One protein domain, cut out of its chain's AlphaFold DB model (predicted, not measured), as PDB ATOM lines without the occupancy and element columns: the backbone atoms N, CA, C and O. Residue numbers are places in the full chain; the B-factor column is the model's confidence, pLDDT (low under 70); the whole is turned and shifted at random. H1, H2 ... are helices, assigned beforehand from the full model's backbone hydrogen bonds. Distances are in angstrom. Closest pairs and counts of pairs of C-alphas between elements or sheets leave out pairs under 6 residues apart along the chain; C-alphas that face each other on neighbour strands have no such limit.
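AT A GLANCE: This is residues 307 to 476 of the 476 residues of an uncharacterized protein of Campylobacter lari (UniProt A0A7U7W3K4). Four helical hairpins, H1 with H2, H3 with H4, H5 with H6 and H7 with H8, are stacked in an elongated row from H1 at one end to H8 at the other. At the H8 end the chain folds back through H9, and the last helix, H10, packs on H5 and H7. The printed part has 170 residues with ten named helices, H1 to H10 in chain order, and no named strand; the class is all helix. It is only just compact, close to loose, with a radius of gyration of the C-alphas of 18.4 A, and spans 58 by 30 by 23 A.

HOW THE PARTS SIT: Begin with H1, residues 307 to 323, and H2, residues 326 to 340: this hairpin touches at a shallow tilt of 10 degrees, closest at C-alphas Glu 321 and Val 329, 6.2 A. Next, H3, residues 347 to 359, touches H2 at a steep tilt of 48 degrees, closest at C-alphas Phe 330 and Thr 353, 6.6 A. H3 forms a hairpin with H4, residues 363 to 371, at a shallow tilt of 34 degrees, only just short of steep. With residues 334 to 338 alone, H2 touches H4; C-alphas 338 and 369 are closest, 5.5 A. H5, residues 380 to 392, touches H3 the same way at 23 degrees, a shallow tilt, closest at C-alphas 351 and 382, 6.1 A. H5, H6 at residues 396 to 406, H7 at 413 to 427 and H10 at 461 to 475 are an up-and-down bundle, each running against the one before it. In it, C-alphas Lys 384 and Ala 472 are the closest of H5 and H10, 5.6 A. Hairpin H7 and H8, residues 430 to 444, touches with 17 pairs of C-alphas within 8 A, closest at 421 and 433, 5.1 A. H9, residues 448 to 457, only just touches H8, with 3 pairs of C-alphas within 8 A, closest at 441 and 448, 7.0 A. Every O i to N i+4 pair is within hydrogen-bond range in H2, H3 and H5 to H10, against 11 of 13 in H1 and 3 of 5 in H4.

IN THESE COORDINATES: Find C-alpha 307 at (27.312, -23.183, -12.834); from there H1 runs 25.5 A to C-alpha 323. H2, H7 and H8 measure 20.7, 20.7 and 20.1 A. H10 runs 21.4 A to C-alpha 475 at (47.127, -0.203, -17.648).

THE WHOLE: The C-alphas farthest apart, of Tyr 323 and Asp 442, are 59.3 A apart. The printed part has no cut and no long link, and Glu 476 is the chain's last residue. Mean pLDDT of the printed part is 79.9; look for 38 residues under 70, among them 307 to 316 and 318 to 328.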
ATOM      1  N   LEU A 307      26.016 -22.771 -12.270       48.09
ATOM      2  CA  LEU A 307      27.312 -23.183 -12.834       48.09
ATOM      3  C   LEU A 307      27.163 -24.311 -13.867       48.09
ATOM      4  O   LEU A 307      27.891 -24.367 -14.855       48.09
ATOM      5  N   TYR A 308      26.177 -25.192 -13.688       54.03
ATOM      6  CA  TYR A 308      25.923 -26.243 -14.665       54.03
ATOM      7  C   TYR A 308      25.304 -25.725 -15.965       54.03
ATOM      8  O   TYR A 308      25.739 -26.102 -17.055       54.03
ATOM      9  N   LYS A 309      24.288 -24.858 -15.864       59.75
ATOM     10  CA  LYS A 309      23.675 -24.247 -17.048       59.75
ATOM     11  C   LYS A 309      24.724 -23.462 -17.832       59.75
ATOM     12  O   LYS A 309      24.738 -23.533 -19.057       59.75
ATOM     13  N   GLN A 310      25.650 -22.818 -17.126       61.91
ATOM     14  CA  GLN A 310      26.817 -22.178 -17.713       61.91
ATOM     15  C   GLN A 310      27.694 -23.175 -18.483       61.91
ATOM     16  O   GLN A 310      27.903 -22.991 -19.679       61.91
ATOM     17  N   GLN A 311      28.156 -24.260 -17.849       59.72
ATOM     18  CA  GLN A 311      29.066 -25.221 -18.486       59.72
ATOM     19  C   GLN A 311      28.438 -25.931 -19.695       59.72
ATOM     20  O   GLN A 311      29.096 -26.130 -20.717       59.72
ATOM     21  N   TYR A 312      27.154 -26.290 -19.605       64.06
ATOM     22  CA  TYR A 312      26.402 -26.859 -20.725       64.06
ATOM     23  C   TYR A 312      26.339 -25.885 -21.910       64.06
ATOM     24  O   TYR A 312      26.638 -26.270 -23.044       64.06
ATOM     25  N   LEU A 313      26.002 -24.616 -21.654       64.56
ATOM     26  CA  LEU A 313      25.928 -23.594 -22.697       64.56
ATOM     27  C   LEU A 313      27.315 -23.295 -23.291       64.56
ATOM     28  O   LEU A 313      27.425 -23.204 -24.511       64.56
ATOM     29  N   LEU A 314      28.374 -23.236 -22.474       66.62
ATOM     30  CA  LEU A 314      29.759 -23.060 -22.935       66.62
ATOM     31  C   LEU A 314      30.179 -24.184 -23.891       66.62
ATOM     32  O   LEU A 314      30.697 -23.925 -24.976       66.62
ATOM     33  N   ASN A 315      29.892 -25.438 -23.530       64.94
ATOM     34  CA  ASN A 315      30.176 -26.589 -24.389       64.94
ATOM     35  C   ASN A 315      29.362 -26.555 -25.691       64.94
ATOM     36  O   ASN A 315      29.858 -26.984 -26.731       64.94
ATOM     37  N   LYS A 316      28.124 -26.049 -25.650       67.62
ATOM     38  CA  LYS A 316      27.287 -25.877 -26.844       67.62
ATOM     39  C   LYS A 316      27.874 -24.830 -27.793       67.62
ATOM     40  O   LYS A 316      27.913 -25.083 -28.991       67.62
ATOM     41  N   ILE A 317      28.381 -23.706 -27.276       70.06
ATOM     42  CA  ILE A 317      29.016 -22.675 -28.113       70.06
ATOM     43  C   ILE A 317      30.298 -23.188 -28.767       70.06
ATOM     44  O   ILE A 317      30.421 -23.091 -29.984       70.06
ATOM     45  N   LYS A 318      31.199 -23.810 -27.993       67.38
ATOM     46  CA  LYS A 318      32.479 -24.333 -28.513       67.38
ATOM     47  C   LYS A 318      32.309 -25.359 -29.635       67.38
ATOM     48  O   LYS A 318      33.190 -25.524 -30.468       67.38
ATOM     49  N   ARG A 319      31.164 -26.046 -29.676       65.88
ATOM     50  CA  ARG A 319      30.795 -26.945 -30.782       65.88
ATOM     51  C   ARG A 319      30.312 -26.187 -32.010       65.88
ATOM     52  O   ARG A 319      30.649 -26.564 -33.119       65.88
ATOM     53  N   ILE A 320      29.526 -25.128 -31.829       63.03
ATOM     54  CA  ILE A 320      28.978 -24.333 -32.939       63.03
ATOM     55  C   ILE A 320      30.073 -23.490 -33.610       63.03
ATOM     56  O   ILE A 320      30.030 -23.305 -34.825       63.03
ATOM     57  N   GLU A 321      31.087 -23.058 -32.853       64.56
ATOM     58  CA  GLU A 321      32.303 -22.409 -33.373       64.56
ATOM     59  C   GLU A 321      32.980 -23.211 -34.490       64.56
ATOM     60  O   GLU A 321      33.460 -22.631 -35.462       64.56
ATOM     61  N   GLN A 322      32.940 -24.545 -34.414       60.66
ATOM     62  CA  GLN A 322      33.536 -25.431 -35.420       60.66
ATOM     63  C   GLN A 322      32.819 -25.370 -36.777       60.66
ATOM     64  O   GLN A 322      33.415 -25.693 -37.799       60.66
ATOM     65  N   TYR A 323      31.564 -24.914 -36.807       57.28
ATOM     66  CA  TYR A 323      30.739 -24.829 -38.014       57.28
ATOM     67  C   TYR A 323      30.710 -23.416 -38.636       57.28
ATOM     68  O   TYR A 323      29.843 -23.134 -39.460       57.28
ATOM     69  N   GLN A 324      31.623 -22.516 -38.237       61.03
ATOM     70  CA  GLN A 324      31.861 -21.186 -38.838       61.03
ATOM     71  C   GLN A 324      30.629 -20.258 -38.960       61.03
ATOM     72  O   GLN A 324      30.594 -19.349 -39.788       61.03
ATOM     73  N   THR A 325      29.608 -20.422 -38.112       62.75
ATOM     74  CA  THR A 325      28.446 -19.506 -38.077       62.75
ATOM     75  C   THR A 325      28.667 -18.374 -37.077       62.75
ATOM     76  O   THR A 325      28.026 -18.297 -36.027       62.75
ATOM     77  N   TYR A 326      29.603 -17.484 -37.400       67.81
ATOM     78  CA  TYR A 326      30.145 -16.521 -36.444       67.81
ATOM     79  C   TYR A 326      29.106 -15.567 -35.798       67.81
ATOM     80  O   TYR A 326      29.192 -15.305 -34.601       67.81
ATOM     81  N   ASP A 327      28.054 -15.134 -36.510       69.56
ATOM     82  CA  ASP A 327      26.976 -14.292 -35.934       69.56
ATOM     83  C   ASP A 327      26.127 -15.039 -34.880       69.56
ATOM     84  O   ASP A 327      25.780 -14.498 -33.826       69.56
ATOM     85  N   LYS A 328      25.829 -16.326 -35.112       69.25
ATOM     86  CA  LYS A 328      25.103 -17.157 -34.134       69.25
ATOM     87  C   LYS A 328      25.955 -17.410 -32.896       69.25
ATOM     88  O   LYS A 328      25.462 -17.266 -31.779       69.25
ATOM     89  N   VAL A 329      27.226 -17.750 -33.105       71.62
ATOM     90  CA  VAL A 329      28.217 -17.942 -32.038       71.62
ATOM     91  C   VAL A 329      28.324 -16.682 -31.179       71.62
ATOM     92  O   VAL A 329      28.195 -16.763 -29.959       71.62
ATOM     93  N   PHE A 330      28.456 -15.510 -31.804       76.38
ATOM     94  CA  PHE A 330      28.535 -14.230 -31.107       76.38
ATOM     95  C   PHE A 330      27.288 -13.929 -30.266       76.38
ATOM     96  O   PHE A 330      27.401 -13.571 -29.091       76.38
ATOM     97  N   LYS A 331      26.082 -14.133 -30.813       76.06
ATOM     98  CA  LYS A 331      24.823 -13.967 -30.060       76.06
ATOM     99  C   LYS A 331      24.748 -14.904 -28.855       76.06
ATOM    100  O   LYS A 331      24.291 -14.493 -27.787       76.06
ATOM    101  N   MET A 332      25.221 -16.141 -28.998       74.81
ATOM    102  CA  MET A 332      25.264 -17.102 -27.895       74.81
ATOM    103  C   MET A 332      26.300 -16.719 -26.836       74.81
ATOM    104  O   MET A 332      25.985 -16.783 -25.647       74.81
ATOM    105  N   TRP A 333      27.494 -16.273 -27.237       79.00
ATOM    106  CA  TRP A 333      28.505 -15.779 -26.298       79.00
ATOM    107  C   TRP A 333      27.986 -14.568 -25.537       79.00
ATOM    108  O   TRP A 333      28.047 -14.547 -24.314       79.00
ATOM    109  N   THR A 334      27.363 -13.620 -26.236       74.69
ATOM    110  CA  THR A 334      26.723 -12.446 -25.626       74.69
ATOM    111  C   THR A 334      25.628 -12.850 -24.633       74.69
ATOM    112  O   THR A 334      25.516 -12.265 -23.556       74.69
ATOM    113  N   TYR A 335      24.833 -13.880 -24.947       74.75
ATOM    114  CA  TYR A 335      23.834 -14.428 -24.027       74.75
ATOM    115  C   TYR A 335      24.473 -15.030 -22.769       74.75
ATOM    116  O   TYR A 335      24.037 -14.708 -21.665       74.75
ATOM    117  N   ILE A 336      25.504 -15.872 -22.904       75.00
ATOM    118  CA  ILE A 336      26.198 -16.456 -21.744       75.00
ATOM    119  C   ILE A 336      26.814 -15.349 -20.898       75.00
ATOM    120  O   ILE A 336      26.595 -15.300 -19.691       75.00
ATOM    121  N   LEU A 337      27.538 -14.435 -21.530       72.75
ATOM    122  CA  LEU A 337      28.163 -13.306 -20.866       72.75
ATOM    123  C   LEU A 337      27.124 -12.535 -20.034       72.75
ATOM    124  O   LEU A 337      27.267 -12.458 -18.815       72.75
ATOM    125  N   ASN A 338      26.012 -12.104 -20.637       71.62
ATOM    126  CA  ASN A 338      24.941 -11.378 -19.939       71.62
ATOM    127  C   ASN A 338      24.316 -12.120 -18.749       71.62
ATOM    128  O   ASN A 338      23.826 -11.468 -17.832       71.62
ATOM    129  N   ASN A 339      24.307 -13.453 -18.758       70.81
ATOM    130  CA  ASN A 339      23.648 -14.246 -17.718       70.81
ATOM    131  C   ASN A 339      24.608 -14.780 -16.641       70.81
ATOM    132  O   ASN A 339      24.152 -15.067 -15.537       70.81
ATOM    133  N   PHE A 340      25.905 -14.927 -16.937       69.06
ATOM    134  CA  PHE A 340      26.875 -15.583 -16.043       69.06
ATOM    135  C   PHE A 340      28.055 -14.698 -15.608       69.06
ATOM    136  O   PHE A 340      28.725 -15.024 -14.623       69.06
ATOM    137  N   GLY A 341      28.280 -13.572 -16.292       67.00
ATOM    138  CA  GLY A 341      29.333 -12.602 -15.984       67.00
ATOM    139  C   GLY A 341      30.751 -13.052 -16.359       67.00
ATOM    140  O   GLY A 341      31.011 -14.226 -16.619       67.00
ATOM    141  N   CYS A 342      31.694 -12.104 -16.387       65.25
ATOM    142  CA  CYS A 342      33.079 -12.350 -16.827       65.25
ATOM    143  C   CYS A 342      33.873 -13.235 -15.861       65.25
ATOM    144  O   CYS A 342      34.666 -14.059 -16.297       65.25
ATOM    145  N   ALA A 343      33.661 -13.066 -14.551       60.22
ATOM    146  CA  ALA A 343      34.459 -13.723 -13.510       60.22
ATOM    147  C   ALA A 343      34.334 -15.257 -13.519       60.22
ATOM    148  O   ALA A 343      35.190 -15.953 -12.982       60.22
ATOM    149  N   ASN A 344      33.270 -15.775 -14.133       60.91
ATOM    150  CA  ASN A 344      32.975 -17.201 -14.185       60.91
ATOM    151  C   ASN A 344      33.298 -17.825 -15.555       60.91
ATOM    152  O   ASN A 344      32.961 -18.985 -15.778       60.91
ATOM    153  N   ILE A 345      33.879 -17.077 -16.497       68.31
ATOM    154  CA  ILE A 345      34.176 -17.526 -17.868       68.31
ATOM    155  C   ILE A 345      35.680 -17.371 -18.115       68.31
ATOM    156  O   ILE A 345      36.318 -16.480 -17.564       68.31
ATOM    157  N   ASN A 346      36.261 -18.244 -18.941       76.44
ATOM    158  CA  ASN A 346      37.661 -18.127 -19.340       76.44
ATOM    159  C   ASN A 346      37.905 -16.764 -20.009       76.44
ATOM    160  O   ASN A 346      37.251 -16.435 -20.999       76.44
ATOM    161  N   GLU A 347      38.872 -15.997 -19.502       75.25
ATOM    162  CA  GLU A 347      39.225 -14.676 -20.032       75.25
ATOM    163  C   GLU A 347      39.558 -14.691 -21.532       75.25
ATOM    164  O   GLU A 347      39.251 -13.730 -22.231       75.25
ATOM    165  N   THR A 348      40.116 -15.792 -22.044       78.81
ATOM    166  CA  THR A 348      40.411 -15.969 -23.477       78.81
ATOM    167  C   THR A 348      39.130 -15.972 -24.314       78.81
ATOM    168  O   THR A 348      39.068 -15.326 -25.356       78.81
ATOM    169  N   ASP A 349      38.082 -16.649 -23.839       79.88
ATOM    170  CA  ASP A 349      36.792 -16.730 -24.536       79.88
ATOM    171  C   ASP A 349      36.092 -15.349 -24.529       79.88
ATOM    172  O   ASP A 349      35.521 -14.912 -25.535       79.88
ATOM    173  N   VAL A 350      36.203 -14.615 -23.411       79.69
ATOM    174  CA  VAL A 350      35.716 -13.227 -23.290       79.69
ATOM    175  C   VAL A 350      36.458 -12.307 -24.263       79.69
ATOM    176  O   VAL A 350      35.822 -11.544 -24.991       79.69
ATOM    177  N   TYR A 351      37.789 -12.407 -24.313       83.69
ATOM    178  CA  TYR A 351      38.634 -11.613 -25.201       83.69
ATOM    179  C   TYR A 351      38.282 -11.848 -26.673       83.69
ATOM    180  O   TYR A 351      38.013 -10.892 -27.399       83.69
ATOM    181  N   ASN A 352      38.191 -13.111 -27.097       82.06
ATOM    182  CA  ASN A 352      37.843 -13.465 -28.475       82.06
ATOM    183  C   ASN A 352      36.460 -12.926 -28.870       82.06
ATOM    184  O   ASN A 352      36.289 -12.401 -29.968       82.06
ATOM    185  N   THR A 353      35.485 -12.978 -27.955       81.88
ATOM    186  CA  THR A 353      34.149 -12.405 -28.186       81.88
ATOM    187  C   THR A 353      34.212 -10.885 -28.383       81.88
ATOM    188  O   THR A 353      33.527 -10.341 -29.249       81.88
ATOM    189  N   MET A 354      35.040 -10.189 -27.596       84.69
ATOM    190  CA  MET A 354      35.247  -8.741 -27.704       84.69
ATOM    191  C   MET A 354      35.948  -8.344 -29.010       84.69
ATOM    192  O   MET A 354      35.564  -7.346 -29.617       84.69
ATOM    193  N   VAL A 355      36.946  -9.113 -29.454       83.88
ATOM    194  CA  VAL A 355      37.624  -8.906 -30.748       83.88
ATOM    195  C   VAL A 355      36.650  -9.124 -31.902       83.88
ATOM    196  O   VAL A 355      36.523  -8.265 -32.768       83.88
ATOM    197  N   TYR A 356      35.876 -10.208 -31.865       82.62
ATOM    198  CA  TYR A 356      34.881 -10.483 -32.898       82.62
ATOM    199  C   TYR A 356      33.830  -9.366 -33.011       82.62
ATOM    200  O   TYR A 356      33.465  -8.957 -34.116       82.62
ATOM    201  N   ALA A 357      33.357  -8.847 -31.869       82.94
ATOM    202  CA  ALA A 357      32.421  -7.726 -31.839       82.94
ATOM    203  C   ALA A 357      33.000  -6.472 -32.504       82.94
ATOM    204  O   ALA A 357      32.278  -5.739 -33.177       82.94
ATOM    205  N   GLU A 358      34.294  -6.232 -32.300       82.06
ATOM    206  CA  GLU A 358      35.018  -5.117 -32.895       82.06
ATOM    207  C   GLU A 358      35.136  -5.268 -34.417       82.06
ATOM    208  O   GLU A 358      34.787  -4.342 -35.145       82.06
ATOM    209  N   GLU A 359      35.575  -6.432 -34.901       81.62
ATOM    210  CA  GLU A 359      35.791  -6.699 -36.333       81.62
ATOM    211  C   GLU A 359      34.495  -6.667 -37.157       81.62
ATOM    212  O   GLU A 359      34.528  -6.374 -38.351       81.62
ATOM    213  N   ASN A 360      33.348  -6.936 -36.524       78.88
ATOM    214  CA  ASN A 360      32.051  -7.079 -37.193       78.88
ATOM    215  C   ASN A 360      31.039  -5.973 -36.835       78.88
ATOM    216  O   ASN A 360      29.844  -6.133 -37.076       78.88
ATOM    217  N   ASN A 361      31.487  -4.845 -36.265       79.00
ATOM    218  CA  ASN A 361      30.636  -3.703 -35.888       79.00
ATOM    219  C   ASN A 361      29.483  -4.037 -34.911       79.00
ATOM    220  O   ASN A 361      28.443  -3.380 -34.912       79.00
ATOM    221  N   TYR A 362      29.671  -5.004 -34.009       80.44
ATOM    222  CA  TYR A 362      28.720  -5.325 -32.929       80.44
ATOM    223  C   TYR A 362      29.056  -4.635 -31.597       80.44
ATOM    224  O   TYR A 362      28.708  -5.121 -30.514       80.44
ATOM    225  N   ILE A 363      29.736  -3.491 -31.667       77.44
ATOM    226  CA  ILE A 363      30.276  -2.769 -30.510       77.44
ATOM    227  C   ILE A 363      29.157  -2.372 -29.525       77.44
ATOM    228  O   ILE A 363      29.286  -2.603 -28.323       77.44
ATOM    229  N   ASP A 364      28.013  -1.896 -30.020       74.25
ATOM    230  CA  ASP A 364      26.862  -1.523 -29.178       74.25
ATOM    231  C   ASP A 364      26.258  -2.719 -28.421       74.25
ATOM    232  O   ASP A 364      25.752  -2.593 -27.301       74.25
ATOM    233  N   MET A 365      26.308  -3.910 -29.028       70.62
ATOM    234  CA  MET A 365      25.750  -5.129 -28.448       70.62
ATOM    235  C   MET A 365      26.623  -5.648 -27.303       70.62
ATOM    236  O   MET A 365      26.097  -5.991 -26.241       70.62
ATOM    237  N   ILE A 366      27.948  -5.655 -27.489       74.81
ATOM    238  CA  ILE A 366      28.883  -6.076 -26.439       74.81
ATOM    239  C   ILE A 366      28.976  -5.030 -25.318       74.81
ATOM    240  O   ILE A 366      29.107  -5.394 -24.153       74.81
ATOM    241  N   GLN A 367      28.803  -3.738 -25.610       71.75
ATOM    242  CA  GLN A 367      28.854  -2.674 -24.601       71.75
ATOM    243  C   GLN A 367      27.805  -2.842 -23.487       71.75
ATOM    244  O   GLN A 367      28.130  -2.669 -22.308       71.75
ATOM    245  N   LYS A 368      26.564  -3.216 -23.829       70.19
ATOM    246  CA  LYS A 368      25.495  -3.453 -22.836       70.19
ATOM    247  C   LYS A 368      25.888  -4.507 -21.800       70.19
ATOM    248  O   LYS A 368      25.564  -4.364 -20.626       70.19
ATOM    249  N   PHE A 369      26.609  -5.539 -22.232       68.88
ATOM    250  CA  PHE A 369      27.160  -6.551 -21.338       68.88
ATOM    251  C   PHE A 369      28.282  -5.981 -20.461       68.88
ATOM    252  O   PHE A 369      28.290  -6.170 -19.241       68.88
ATOM    253  N   LEU A 370      29.226  -5.275 -21.086       68.12
ATOM    254  CA  LEU A 370      30.428  -4.782 -20.420       68.12
ATOM    255  C   LEU A 370      30.105  -3.783 -19.298       68.12
ATOM    256  O   LEU A 370      30.759  -3.795 -18.260       68.12
ATOM    257  N   HIS A 371      29.048  -2.983 -19.466       67.31
ATOM    258  CA  HIS A 371      28.563  -2.054 -18.444       67.31
ATOM    259  C   HIS A 371      28.143  -2.752 -17.137       67.31
ATOM    260  O   HIS A 371      28.337  -2.202 -16.053       67.31
ATOM    261  N   ASN A 372      27.616  -3.977 -17.226       63.28
ATOM    262  CA  ASN A 372      27.101  -4.734 -16.082       63.28
ATOM    263  C   ASN A 372      28.184  -5.532 -15.334       63.28
ATOM    264  O   ASN A 372      27.877  -6.197 -14.345       63.28
ATOM    265  N   ASN A 373      29.441  -5.493 -15.788       66.62
ATOM    266  CA  ASN A 373      30.520  -6.314 -15.244       66.62
ATOM    267  C   ASN A 373      31.700  -5.469 -14.761       66.62
ATOM    268  O   ASN A 373      32.068  -4.458 -15.355       66.62
ATOM    269  N   ASN A 374      32.327  -5.900 -13.665       67.81
ATOM    270  CA  ASN A 374      33.422  -5.156 -13.056       67.81
ATOM    271  C   ASN A 374      34.790  -5.576 -13.626       67.81
ATOM    272  O   ASN A 374      35.495  -6.397 -13.043       67.81
ATOM    273  N   PHE A 375      35.178  -4.974 -14.754       71.56
ATOM    274  CA  PHE A 375      36.455  -5.231 -15.442       71.56
ATOM    275  C   PHE A 375      37.706  -4.782 -14.673       71.56
ATOM    276  O   PHE A 375      38.826  -5.090 -15.081       71.56
ATOM    277  N   ALA A 376      37.552  -4.064 -13.555       64.38
ATOM    278  CA  ALA A 376      38.688  -3.602 -12.761       64.38
ATOM    279  C   ALA A 376      39.547  -4.763 -12.221       64.38
ATOM    280  O   ALA A 376      40.755  -4.603 -12.038       64.38
ATOM    281  N   PHE A 377      38.945  -5.943 -12.040       65.12
ATOM    282  CA  PHE A 377      39.591  -7.147 -11.510       65.12
ATOM    283  C   PHE A 377      40.079  -8.139 -12.583       65.12
ATOM    284  O   PHE A 377      40.637  -9.172 -12.231       65.12
ATOM    285  N   CYS A 378      39.896  -7.838 -13.872       74.06
ATOM    286  CA  CYS A 378      40.355  -8.692 -14.973       74.06
ATOM    287  C   CYS A 378      41.841  -8.470 -15.306       74.06
ATOM    288  O   CYS A 378      42.455  -7.483 -14.871       74.06
ATOM    289  N   SER A 379      42.414  -9.362 -16.117       81.31
ATOM    290  CA  SER A 379      43.778  -9.209 -16.637       81.31
ATOM    291  C   SER A 379      43.989  -7.923 -17.443       81.31
ATOM    292  O   SER A 379      43.066  -7.350 -18.031       81.31
ATOM    293  N   THR A 380      45.247  -7.480 -17.511       81.50
ATOM    294  CA  THR A 380      45.706  -6.327 -18.306       81.50
ATOM    295  C   THR A 380      45.248  -6.420 -19.768       81.50
ATOM    296  O   THR A 380      44.823  -5.423 -20.347       81.50
ATOM    297  N   VAL A 381      45.250  -7.625 -20.351       84.25
ATOM    298  CA  VAL A 381      44.824  -7.875 -21.739       84.25
ATOM    299  C   VAL A 381      43.346  -7.529 -21.945       84.25
ATOM    300  O   VAL A 381      43.008  -6.773 -22.858       84.25
ATOM    301  N   LEU A 382      42.461  -8.013 -21.067       82.38
ATOM    302  CA  LEU A 382      41.029  -7.707 -21.144       82.38
ATOM    303  C   LEU A 382      40.738  -6.226 -20.899       82.38
ATOM    304  O   LEU A 382      39.901  -5.642 -21.586       82.38
ATOM    305  N   LYS A 383      41.452  -5.598 -19.955       84.75
ATOM    306  CA  LYS A 383      41.314  -4.162 -19.667       84.75
ATOM    307  C   LYS A 383      41.633  -3.311 -20.898       84.75
ATOM    308  O   LYS A 383      40.861  -2.412 -21.224       84.75
ATOM    309  N   LYS A 384      42.711  -3.632 -21.620       86.31
ATOM    310  CA  LYS A 384      43.082  -2.947 -22.870       86.31
ATOM    311  C   LYS A 384      42.009  -3.096 -23.950       86.31
ATOM    312  O   LYS A 384      41.603  -2.098 -24.544       86.31
ATOM    313  N   GLN A 385      41.498  -4.312 -24.162       87.44
ATOM    314  CA  GLN A 385      40.435  -4.536 -25.149       87.44
ATOM    315  C   GLN A 385      39.138  -3.810 -24.767       87.44
ATOM    316  O   GLN A 385      38.437  -3.284 -25.632       87.44
ATOM    317  N   TYR A 386      38.835  -3.712 -23.470       86.19
ATOM    318  CA  TYR A 386      37.672  -2.970 -22.993       86.19
ATOM    319  C   TYR A 386      37.782  -1.466 -23.269       86.19
ATOM    320  O   TYR A 386      36.842  -0.873 -23.797       86.19
ATOM    321  N   VAL A 387      38.941  -0.859 -22.989       87.38
ATOM    322  CA  VAL A 387      39.210   0.553 -23.316       87.38
ATOM    323  C   VAL A 387      39.006   0.823 -24.801       87.38
ATOM    324  O   VAL A 387      38.324   1.784 -25.159       87.38
ATOM    325  N   LYS A 388      39.552  -0.045 -25.660       87.06
ATOM    326  CA  LYS A 388      39.422   0.066 -27.116       87.06
ATOM    327  C   LYS A 388      37.953   0.109 -27.549       87.06
ATOM    328  O   LYS A 388      37.559   0.989 -28.312       87.06
ATOM    329  N   ILE A 389      37.128  -0.784 -26.998       86.88
ATOM    330  CA  ILE A 389      35.680  -0.834 -27.254       86.88
ATOM    331  C   ILE A 389      34.970   0.439 -26.771       86.88
ATOM    332  O   ILE A 389      34.154   0.997 -27.508       86.88
ATOM    333  N   LEU A 390      35.266   0.926 -25.560       86.38
ATOM    334  CA  LEU A 390      34.636   2.139 -25.017       86.38
ATOM    335  C   LEU A 390      34.972   3.388 -25.833       86.38
ATOM    336  O   LEU A 390      34.106   4.236 -26.044       86.38
ATOM    337  N   LEU A 391      36.215   3.493 -26.299       85.31
ATOM    338  CA  LEU A 391      36.667   4.637 -27.079       85.31
ATOM    339  C   LEU A 391      36.057   4.622 -28.490       85.31
ATOM    340  O   LEU A 391      35.537   5.644 -28.935       85.31
ATOM    341  N   LYS A 392      36.007   3.452 -29.147       82.75
ATOM    342  CA  LYS A 392      35.359   3.283 -30.463       82.75
ATOM    343  C   LYS A 392      33.841   3.485 -30.433       82.75
ATOM    344  O   LYS A 392      33.286   4.017 -31.385       82.75
ATOM    345  N   SER A 393      33.179   3.118 -29.336       81.69
ATOM    346  CA  SER A 393      31.739   3.371 -29.127       81.69
ATOM    347  C   SER A 393      31.421   4.775 -28.600       81.69
ATOM    348  O   SER A 393      30.265   5.073 -28.313       81.69
ATOM    349  N   ASN A 394      32.423   5.647 -28.448       83.25
ATOM    350  CA  ASN A 394      32.271   7.003 -27.917       83.25
ATOM    351  C   ASN A 394      31.672   7.072 -26.489       83.25
ATOM    352  O   ASN A 394      31.063   8.067 -26.093       83.25
ATOM    353  N   ASN A 395      31.877   6.035 -25.668       86.19
ATOM    354  CA  ASN A 395      31.413   5.968 -24.276       86.19
ATOM    355  C   ASN A 395      32.440   6.548 -23.298       86.19
ATOM    356  O   ASN A 395      32.883   5.905 -22.341       86.19
ATOM    357  N   ILE A 396      32.815   7.801 -23.542       88.81
ATOM    358  CA  ILE A 396      33.948   8.457 -22.883       88.81
ATOM    359  C   ILE A 396      33.741   8.619 -21.367       88.81
ATOM    360  O   ILE A 396      34.670   8.403 -20.593       88.81
ATOM    361  N   ALA A 397      32.518   8.909 -20.910       87.88
ATOM    362  CA  ALA A 397      32.223   9.034 -19.478       87.88
ATOM    363  C   ALA A 397      32.461   7.721 -18.707       87.88
ATOM    364  O   ALA A 397      32.996   7.725 -17.597       87.88
ATOM    365  N   LEU A 398      32.094   6.583 -19.306       85.81
ATOM    366  CA  LEU A 398      32.311   5.267 -18.708       85.81
ATOM    367  C   LEU A 398      33.801   4.909 -18.684       85.81
ATOM    368  O   LEU A 398      34.272   4.342 -17.700       85.81
ATOM    369  N   LEU A 399      34.540   5.291 -19.731       88.81
ATOM    370  CA  LEU A 399      35.987   5.113 -19.804       88.81
ATOM    371  C   LEU A 399      36.709   5.888 -18.696       88.81
ATOM    372  O   LEU A 399      37.545   5.309 -18.009       88.81
ATOM    373  N   ILE A 400      36.346   7.151 -18.458       89.69
ATOM    374  CA  ILE A 400      36.932   7.955 -17.372       89.69
ATOM    375  C   ILE A 400      36.709   7.273 -16.015       89.69
ATOM    376  O   ILE A 400      37.671   7.021 -15.293       89.69
ATOM    377  N   ASN A 401      35.464   6.891 -15.704       87.19
ATOM    378  CA  ASN A 401      35.134   6.197 -14.453       87.19
ATOM    379  C   ASN A 401      35.890   4.869 -14.293       87.19
ATOM    380  O   ASN A 401      36.263   4.485 -13.184       87.19
ATOM    381  N   PHE A 402      36.083   4.132 -15.387       86.12
ATOM    382  CA  PHE A 402      36.832   2.881 -15.377       86.12
ATOM    383  C   PHE A 402      38.317   3.118 -15.080       86.12
ATOM    384  O   PHE A 402      38.865   2.460 -14.197       86.12
ATOM    385  N   LEU A 403      38.939   4.084 -15.762       88.12
ATOM    386  CA  LEU A 403      40.344   4.437 -15.562       88.12
ATOM    387  C   LEU A 403      40.612   4.918 -14.131       88.12
ATOM    388  O   LEU A 403      41.580   4.480 -13.521       88.12
ATOM    389  N   GLU A 404      39.724   5.730 -13.554       87.44
ATOM    390  CA  GLU A 404      39.831   6.164 -12.152       87.44
ATOM    391  C   GLU A 404      39.778   5.008 -11.150       87.44
ATOM    392  O   GLU A 404      40.451   5.055 -10.123       87.44
ATOM    393  N   LYS A 405      39.006   3.955 -11.444       84.44
ATOM    394  CA  LYS A 405      38.916   2.772 -10.577       84.44
ATOM    395  C   LYS A 405      40.164   1.896 -10.629       84.44
ATOM    396  O   LYS A 405      40.507   1.295  -9.616       84.44
ATOM    397  N   ILE A 406      40.792   1.763 -11.798       81.56
ATOM    398  CA  ILE A 406      41.948   0.865 -11.974       81.56
ATOM    399  C   ILE A 406      43.286   1.552 -11.703       81.56
ATOM    400  O   ILE A 406      44.275   0.877 -11.421       81.56
ATOM    401  N   TYR A 407      43.328   2.882 -11.784       81.75
ATOM    402  CA  TYR A 407      44.546   3.638 -11.568       81.75
ATOM    403  C   TYR A 407      44.948   3.615 -10.088       81.75
ATOM    404  O   TYR A 407      44.321   4.242  -9.237       81.75
ATOM    405  N   THR A 408      46.021   2.889  -9.777       70.56
ATOM    406  CA  THR A 408      46.500   2.675  -8.397       70.56
ATOM    407  C   THR A 408      47.920   3.194  -8.156       70.56
ATOM    408  O   THR A 408      48.330   3.365  -7.007       70.56
ATOM    409  N   ASN A 409      48.674   3.497  -9.216       68.62
ATOM    410  CA  ASN A 409      50.079   3.889  -9.129       68.62
ATOM    411  C   ASN A 409      50.232   5.408  -8.944       68.62
ATOM    412  O   ASN A 409      49.807   6.184  -9.785       68.62
ATOM    413  N   LYS A 410      50.881   5.885  -7.880       68.19
ATOM    414  CA  LYS A 410      51.093   7.337  -7.692       68.19
ATOM    415  C   LYS A 410      52.294   7.901  -8.463       68.19
ATOM    416  O   LYS A 410      52.374   9.118  -8.606       68.19
ATOM    417  N   ASN A 411      53.181   7.053  -8.988       66.00
ATOM    418  CA  ASN A 411      54.471   7.484  -9.534       66.00
ATOM    419  C   ASN A 411      54.394   8.114 -10.939       66.00
ATOM    420  O   ASN A 411      55.335   8.796 -11.312       66.00
ATOM    421  N   ASN A 412      53.276   7.973 -11.670       74.88
ATOM    422  CA  ASN A 412      53.057   8.561 -13.008       74.88
ATOM    423  C   ASN A 412      51.721   9.329 -13.117       74.88
ATOM    424  O   ASN A 412      51.052   9.316 -14.151       74.88
ATOM    425  N   TYR A 413      51.314  10.011 -12.037       86.88
ATOM    426  CA  TYR A 413      50.008  10.688 -11.967       86.88
ATOM    427  C   TYR A 413      49.821  11.779 -13.030       86.88
ATOM    428  O   TYR A 413      48.703  12.040 -13.463       86.88
ATOM    429  N   GLU A 414      50.916  12.381 -13.488       89.31
ATOM    430  CA  GLU A 414      50.937  13.335 -14.596       89.31
ATOM    431  C   GLU A 414      50.379  12.746 -15.900       89.31
ATOM    432  O   GLU A 414      49.486  13.337 -16.505       89.31
ATOM    433  N   VAL A 415      50.846  11.560 -16.308       88.06
ATOM    434  CA  VAL A 415      50.417  10.898 -17.554       88.06
ATOM    435  C   VAL A 415      48.928  10.556 -17.483       88.06
ATOM    436  O   VAL A 415      48.176  10.771 -18.434       88.06
ATOM    437  N   PHE A 416      48.473  10.098 -16.315       89.62
ATOM    438  CA  PHE A 416      47.059   9.832 -16.062       89.62
ATOM    439  C   PHE A 416      46.195  11.089 -16.169       89.62
ATOM    440  O   PHE A 416      45.144  11.065 -16.815       89.62
ATOM    441  N   LEU A 417      46.638  12.203 -15.579       91.31
ATOM    442  CA  LEU A 417      45.960  13.492 -15.713       91.31
ATOM    443  C   LEU A 417      45.918  13.943 -17.175       91.31
ATOM    444  O   LEU A 417      44.872  14.393 -17.637       91.31
ATOM    445  N   PHE A 418      47.004  13.762 -17.926       91.44
ATOM    446  CA  PHE A 418      47.058  14.126 -19.339       91.44
ATOM    447  C   PHE A 418      46.054  13.331 -20.191       91.44
ATOM    448  O   PHE A 418      45.287  13.917 -20.957       91.44
ATOM    449  N   ILE A 419      45.951  12.016 -19.982       92.12
ATOM    450  CA  ILE A 419      44.913  11.179 -20.607       92.12
ATOM    451  C   ILE A 419      43.510  11.626 -20.192       92.12
ATOM    452  O   ILE A 419      42.622  11.769 -21.033       92.12
ATOM    453  N   LYS A 420      43.289  11.891 -18.903       92.75
ATOM    454  CA  LYS A 420      41.979  12.308 -18.389       92.75
ATOM    455  C   LYS A 420      41.546  13.664 -18.965       92.75
ATOM    456  O   LYS A 420      40.373  13.841 -19.288       92.75
ATOM    457  N   MET A 421      42.489  14.584 -19.182       94.50
ATOM    458  CA  MET A 421      42.262  15.843 -19.898       94.50
ATOM    459  C   MET A 421      41.795  15.592 -21.341       94.50
ATOM    460  O   MET A 421      40.753  16.118 -21.738       94.50
ATOM    461  N   LYS A 422      42.518  14.751 -22.098       93.62
ATOM    462  CA  LYS A 422      42.153  14.342 -23.469       93.62
ATOM    463  C   LYS A 422      40.742  13.733 -23.523       93.62
ATOM    464  O   LYS A 422      39.943  14.072 -24.395       93.62
ATOM    465  N   LEU A 423      40.392  12.893 -22.547       93.12
ATOM    466  CA  LEU A 423      39.061  12.284 -22.445       93.12
ATOM    467  C   LEU A 423      37.960  13.302 -22.109       93.12
ATOM    468  O   LEU A 423      36.900  13.263 -22.728       93.12
ATOM    469  N   TYR A 424      38.175  14.256 -21.196       94.69
ATOM    470  CA  TYR A 424      37.170  15.301 -20.943       94.69
ATOM    471  C   TYR A 424      36.942  16.215 -22.144       94.69
ATOM    472  O   TYR A 424      35.808  16.640 -22.373       94.69
ATOM    473  N   TYR A 425      37.987  16.477 -22.933       92.25
ATOM    474  CA  TYR A 425      37.850  17.194 -24.196       92.25
ATOM    475  C   TYR A 425      36.939  16.436 -25.176       92.25
ATOM    476  O   TYR A 425      35.984  17.016 -25.694       92.25
ATOM    477  N   LEU A 426      37.152  15.123 -25.350       90.69
ATOM    478  CA  LEU A 426      36.276  14.262 -26.160       90.69
ATOM    479  C   LEU A 426      34.832  14.216 -25.631       90.69
ATOM    480  O   LEU A 426      33.885  14.228 -26.415       90.69
ATOM    481  N   LEU A 427      34.656  14.217 -24.305       91.69
ATOM    482  CA  LEU A 427      33.345  14.262 -23.649       91.69
ATOM    483  C   LEU A 427      32.664  15.642 -23.742       91.69
ATOM    484  O   LEU A 427      31.481  15.759 -23.426       91.69
ATOM    485  N   LYS A 428      33.386  16.685 -24.176       91.75
ATOM    486  CA  LYS A 428      32.965  18.100 -24.147       91.75
ATOM    487  C   LYS A 428      32.682  18.634 -22.736       91.75
ATOM    488  O   LYS A 428      31.934  19.597 -22.565       91.75
ATOM    489  N   ASP A 429      33.311  18.049 -21.717       94.25
ATOM    490  CA  ASP A 429      33.259  18.530 -20.334       94.25
ATOM    491  C   ASP A 429      34.382  19.549 -20.087       94.25
ATOM    492  O   ASP A 429      35.418  19.271 -19.473       94.25
ATOM    493  N   PHE A 430      34.182  20.762 -20.607       93.62
ATOM    494  CA  PHE A 430      35.193  21.819 -20.543       93.62
ATOM    495  C   PHE A 430      35.493  22.295 -19.117       93.62
ATOM    496  O   PHE A 430      36.568  22.841 -18.863       93.62
ATOM    497  N   LYS A 431      34.580  22.067 -18.165       95.69
ATOM    498  CA  LYS A 431      34.802  22.411 -16.757       95.69
ATOM    499  C   LYS A 431      35.912  21.543 -16.171       95.69
ATOM    500  O   LYS A 431      36.899  22.078 -15.671       95.69
ATOM    501  N   ASN A 432      35.769  20.221 -16.259       93.75
ATOM    502  CA  ASN A 432      36.770  19.297 -15.728       93.75
ATOM    503  C   ASN A 432      38.060  19.288 -16.560       93.75
ATOM    504  O   ASN A 432      39.147  19.186 -15.993       93.75
ATOM    505  N   TYR A 433      37.954  19.489 -17.877       95.50
ATOM    506  CA  TYR A 433      39.105  19.727 -18.752       95.50
ATOM    507  C   TYR A 433      39.980  20.889 -18.252       95.50
ATOM    508  O   TYR A 433      41.176  20.699 -18.042       95.50
ATOM    509  N   ASN A 434      39.390  22.065 -17.998       93.94
ATOM    510  CA  ASN A 434      40.144  23.244 -17.555       93.94
ATOM    511  C   ASN A 434      40.767  23.050 -16.164       93.94
ATOM    512  O   ASN A 434      41.881  23.508 -15.932       93.94
ATOM    513  N   ILE A 435      40.083  22.340 -15.259       95.94
ATOM    514  CA  ILE A 435      40.628  22.005 -13.934       95.94
ATOM    515  C   ILE A 435      41.904  21.168 -14.076       95.94
ATOM    516  O   ILE A 435      42.916  21.481 -13.453       95.94
ATOM    517  N   ILE A 436      41.882  20.119 -14.903       95.50
ATOM    518  CA  ILE A 436      43.061  19.266 -15.099       95.50
ATOM    519  C   ILE A 436      44.172  20.001 -15.843       95.50
ATOM    520  O   ILE A 436      45.331  19.873 -15.455       95.50
ATOM    521  N   LEU A 437      43.827  20.787 -16.866       94.31
ATOM    522  CA  LEU A 437      44.785  21.613 -17.597       94.31
ATOM    523  C   LEU A 437      45.559  22.519 -16.632       94.31
ATOM    524  O   LEU A 437      46.784  22.541 -16.668       94.31
ATOM    525  N   GLN A 438      44.857  23.194 -15.719       94.75
ATOM    526  CA  GLN A 438      45.479  24.058 -14.718       94.75
ATOM    527  C   GLN A 438      46.409  23.274 -13.777       94.75
ATOM    528  O   GLN A 438      47.524  23.709 -13.519       94.75
ATOM    529  N   ILE A 439      46.004  22.079 -13.328       95.00
ATOM    530  CA  ILE A 439      46.860  21.207 -12.501       95.00
ATOM    531  C   ILE A 439      48.141  20.809 -13.252       95.00
ATOM    532  O   ILE A 439      49.216  20.785 -12.654       95.00
ATOM    533  N   LEU A 440      48.044  20.487 -14.545       94.56
ATOM    534  CA  LEU A 440      49.193  20.112 -15.376       94.56
ATOM    535  C   LEU A 440      50.171  21.278 -15.573       94.56
ATOM    536  O   LEU A 440      51.383  21.064 -15.525       94.56
ATOM    537  N   VAL A 441      49.661  22.500 -15.728       94.31
ATOM    538  CA  VAL A 441      50.484  23.719 -15.789       94.31
ATOM    539  C   VAL A 441      51.152  23.982 -14.440       94.31
ATOM    540  O   VAL A 441      52.375  24.014 -14.359       94.31
ATOM    541  N   ASP A 442      50.363  24.108 -13.374       94.06
ATOM    542  CA  ASP A 442      50.853  24.611 -12.086       94.06
ATOM    543  C   ASP A 442      51.784  23.623 -11.379       94.06
ATOM    544  O   ASP A 442      52.737  24.024 -10.712       94.06
ATOM    545  N   LYS A 443      51.500  22.320 -11.491       93.31
ATOM    546  CA  LYS A 443      52.217  21.280 -10.743       93.31
ATOM    547  C   LYS A 443      53.297  20.575 -11.558       93.31
ATOM    548  O   LYS A 443      54.275  20.117 -10.973       93.31
ATOM    549  N   TYR A 444      53.114  20.459 -12.873       92.62
ATOM    550  CA  TYR A 444      54.004  19.690 -13.753       92.62
ATOM    551  C   TYR A 444      54.644  20.541 -14.862       92.62
ATOM    552  O   TYR A 444      55.362  20.000 -15.699       92.62
ATOM    553  N   ASN A 445      54.424  21.863 -14.852       91.69
ATOM    554  CA  ASN A 445      55.048  22.840 -15.747       91.69
ATOM    555  C   ASN A 445      54.873  22.515 -17.245       91.69
ATOM    556  O   ASN A 445      55.804  22.667 -18.038       91.69
ATOM    557  N   LYS A 446      53.686  22.022 -17.627       91.94
ATOM    558  CA  LYS A 446      53.349  21.692 -19.020       91.94
ATOM    559  C   LYS A 446      52.974  22.919 -19.843       91.94
ATOM    560  O   LYS A 446      52.278  23.809 -19.357       91.94
ATOM    561  N   ASP A 447      53.363  22.913 -21.117       93.62
ATOM    562  CA  ASP A 447      53.020  23.974 -22.059       93.62
ATOM    563  C   ASP A 447      51.542  23.902 -22.486       93.62
ATOM    564  O   ASP A 447      51.040  22.881 -22.960       93.62
ATOM    565  N   VAL A 448      50.818  25.009 -22.316       91.62
ATOM    566  CA  VAL A 448      49.376  25.080 -22.600       91.62
ATOM    567  C   VAL A 448      49.070  24.940 -24.090       91.62
ATOM    568  O   VAL A 448      48.016  24.406 -24.447       91.62
ATOM    569  N   ILE A 449      49.944  25.453 -24.957       90.94
ATOM    570  CA  ILE A 449      49.739  25.439 -26.407       90.94
ATOM    571  C   ILE A 449      49.890  24.005 -26.911       90.94
ATOM    572  O   ILE A 449      49.005  23.520 -27.617       90.94
ATOM    573  N   GLU A 450      50.939  23.309 -26.474       90.38
ATOM    574  CA  GLU A 450      51.189  21.901 -26.787       90.38
ATOM    575  C   GLU A 450      50.027  21.007 -26.330       90.38
ATOM    576  O   GLU A 450      49.470  20.248 -27.122       90.38
ATOM    577  N   MET A 451      49.566  21.164 -25.084       92.38
ATOM    578  CA  MET A 451      48.445  20.376 -24.556       92.38
ATOM    579  C   MET A 451      47.130  20.610 -25.319       92.38
ATOM    580  O   MET A 451      46.372  19.669 -25.568       92.38
ATOM    581  N   LYS A 452      46.843  21.858 -25.712       91.00
ATOM    582  CA  LYS A 452      45.663  22.179 -26.532       91.00
ATOM    583  C   LYS A 452      45.781  21.606 -27.941       91.00
ATOM    584  O   LYS A 452      44.776  21.143 -28.484       91.00
ATOM    585  N   PHE A 453      46.979  21.630 -28.519       89.25
ATOM    586  CA  PHE A 453      47.251  21.040 -29.824       89.25
ATOM    587  C   PHE A 453      47.021  19.524 -29.799       89.25
ATOM    588  O   PHE A 453      46.265  19.010 -30.616       89.25
ATOM    589  N   GLU A 454      47.538  18.831 -28.787       88.81
ATOM    590  CA  GLU A 454      47.302  17.400 -28.550       88.81
ATOM    591  C   GLU A 454      45.808  17.043 -28.450       88.81
ATOM    592  O   GLU A 454      45.358  16.053 -29.026       88.81
ATOM    593  N   CYS A 455      44.997  17.875 -27.788       89.06
ATOM    594  CA  CYS A 455      43.539  17.701 -27.769       89.06
ATOM    595  C   CYS A 455      42.889  17.944 -29.137       89.06
ATOM    596  O   CYS A 455      41.966  17.225 -29.519       89.06
ATOM    597  N   PHE A 456      43.353  18.950 -29.883       86.19
ATOM    598  CA  PHE A 456      42.834  19.259 -31.215       86.19
ATOM    599  C   PHE A 456      43.026  18.088 -32.190       86.19
ATOM    600  O   PHE A 456      42.119  17.779 -32.971       86.19
ATOM    601  N   LEU A 457      44.156  17.385 -32.094       86.44
ATOM    602  CA  LEU A 457      44.471  16.227 -32.933       86.44
ATOM    603  C   LEU A 457      43.468  15.071 -32.773       86.44
ATOM    604  O   LEU A 457      43.210  14.357 -33.740       86.44
ATOM    605  N   LEU A 458      42.808  14.942 -31.615       83.44
ATOM    606  CA  LEU A 458      41.793  13.907 -31.344       83.44
ATOM    607  C   LEU A 458      40.511  14.033 -32.190       83.44
ATOM    608  O   LEU A 458      39.645  13.158 -32.137       83.44
ATOM    609  N   SER A 459      40.373  15.112 -32.967       75.94
ATOM    610  CA  SER A 459      39.331  15.240 -33.994       75.94
ATOM    611  C   SER A 459      39.511  14.260 -35.165       75.94
ATOM    612  O   SER A 459      38.545  13.986 -35.875       75.94
ATOM    613  N   SER A 460      40.712  13.695 -35.334       76.50
ATOM    614  CA  SER A 460      41.035  12.643 -36.301       76.50
ATOM    615  C   SER A 460      41.005  11.255 -35.651       76.50
ATOM    616  O   SER A 460      41.509  11.066 -34.542       76.50
ATOM    617  N   ASP A 461      40.467  10.258 -36.360       71.75
ATOM    618  CA  ASP A 461      40.406   8.874 -35.871       71.75
ATOM    619  C   ASP A 461      41.799   8.249 -35.666       71.75
ATOM    620  O   ASP A 461      41.978   7.456 -34.747       71.75
ATOM    621  N   ILE A 462      42.815   8.685 -36.419       73.19
ATOM    622  CA  ILE A 462      44.205   8.214 -36.261       73.19
ATOM    623  C   ILE A 462      44.736   8.536 -34.856       73.19
ATOM    624  O   ILE A 462      45.405   7.721 -34.225       73.19
ATOM    625  N   TYR A 463      44.407   9.713 -34.326       79.19
ATOM    626  CA  TYR A 463      44.873  10.134 -33.003       79.19
ATOM    627  C   TYR A 463      44.061   9.520 -31.857       79.19
ATOM    628  O   TYR A 463      44.532   9.487 -30.719       79.19
ATOM    629  N   LYS A 464      42.878   8.963 -32.141       77.44
ATOM    630  CA  LYS A 464      42.150   8.121 -31.182       77.44
ATOM    631  C   LYS A 464      42.851   6.780 -30.964       77.44
ATOM    632  O   LYS A 464      42.885   6.306 -29.830       77.44
ATOM    633  N   ASP A 465      43.460   6.206 -32.002       78.25
ATOM    634  CA  ASP A 465      44.269   4.987 -31.872       78.25
ATOM    635  C   ASP A 465      45.558   5.237 -31.072       78.25
ATOM    636  O   ASP A 465      45.938   4.412 -30.238       78.25
ATOM    637  N   VAL A 466      46.182   6.412 -31.232       81.44
ATOM    638  CA  VAL A 466      47.308   6.841 -30.378       81.44
ATOM    639  C   VAL A 466      46.871   6.948 -28.914       81.44
ATOM    640  O   VAL A 466      47.538   6.421 -28.028       81.44
ATOM    641  N   LEU A 467      45.700   7.532 -28.648       85.31
ATOM    642  CA  LEU A 467      45.156   7.610 -27.291       85.31
ATOM    643  C   LEU A 467      44.885   6.220 -26.682       85.31
ATOM    644  O   LEU A 467      45.076   6.033 -25.481       85.31
ATOM    645  N   ILE A 468      44.481   5.225 -27.482       83.38
ATOM    646  CA  ILE A 468      44.348   3.832 -27.018       83.38
ATOM    647  C   ILE A 468      45.704   3.277 -26.571       83.38
ATOM    648  O   ILE A 468      45.773   2.616 -25.533       83.38
ATOM    649  N   TYR A 469      46.769   3.554 -27.325       82.31
ATOM    650  CA  TYR A 469      48.124   3.134 -26.976       82.31
ATOM    651  C   TYR A 469      48.602   3.776 -25.665       82.31
ATOM    652  O   TYR A 469      49.048   3.059 -24.768       82.31
ATOM    653  N   ASP A 470      48.412   5.089 -25.505       83.81
ATOM    654  CA  ASP A 470      48.774   5.810 -24.278       83.81
ATOM    655  C   ASP A 470      48.032   5.237 -23.057       83.81
ATOM    656  O   ASP A 470      48.620   4.986 -22.003       83.81
ATOM    657  N   ILE A 471      46.724   4.975 -23.195       86.44
ATOM    658  CA  ILE A 471      45.926   4.374 -22.119       86.44
ATOM    659  C   ILE A 471      46.405   2.949 -21.816       86.44
ATOM    660  O   ILE A 471      46.455   2.551 -20.651       86.44
ATOM    661  N   ALA A 472      46.777   2.174 -22.837       81.25
ATOM    662  CA  ALA A 472      47.272   0.816 -22.659       81.25
ATOM    663  C   ALA A 472      48.582   0.765 -21.857       81.25
ATOM    664  O   ALA A 472      48.747  -0.177 -21.084       81.25
ATOM    665  N   GLN A 473      49.459   1.766 -21.993       80.06
ATOM    666  CA  GLN A 473      50.678   1.886 -21.183       80.06
ATOM    667  C   GLN A 473      50.392   2.211 -19.712       80.06
ATOM    668  O   GLN A 473      51.142   1.786 -18.847       80.06
ATOM    669  N   ILE A 474      49.311   2.940 -19.406       79.44
ATOM    670  CA  ILE A 474      48.896   3.191 -18.011       79.44
ATOM    671  C   ILE A 474      48.325   1.933 -17.344       79.44
ATOM    672  O   ILE A 474      48.345   1.809 -16.119       79.44
ATOM    673  N   ILE A 475      47.735   1.039 -18.140       79.06
ATOM    674  CA  ILE A 475      47.127  -0.203 -17.648       79.06
ATOM    675  C   ILE A 475      48.189  -1.264 -17.323       79.06
ATOM    676  O   ILE A 475      47.921  -2.129 -16.487       79.06
ATOM    677  N   GLU A 476      49.343  -1.222 -17.997       74.94
ATOM    678  CA  GLU A 476      50.540  -2.015 -17.665       74.94
ATOM    679  C   GLU A 476      51.219  -1.508 -16.391       74.94
ATOM    680  O   GLU A 476      51.618  -2.384 -15.587       74.94
TER     681      GLU A 476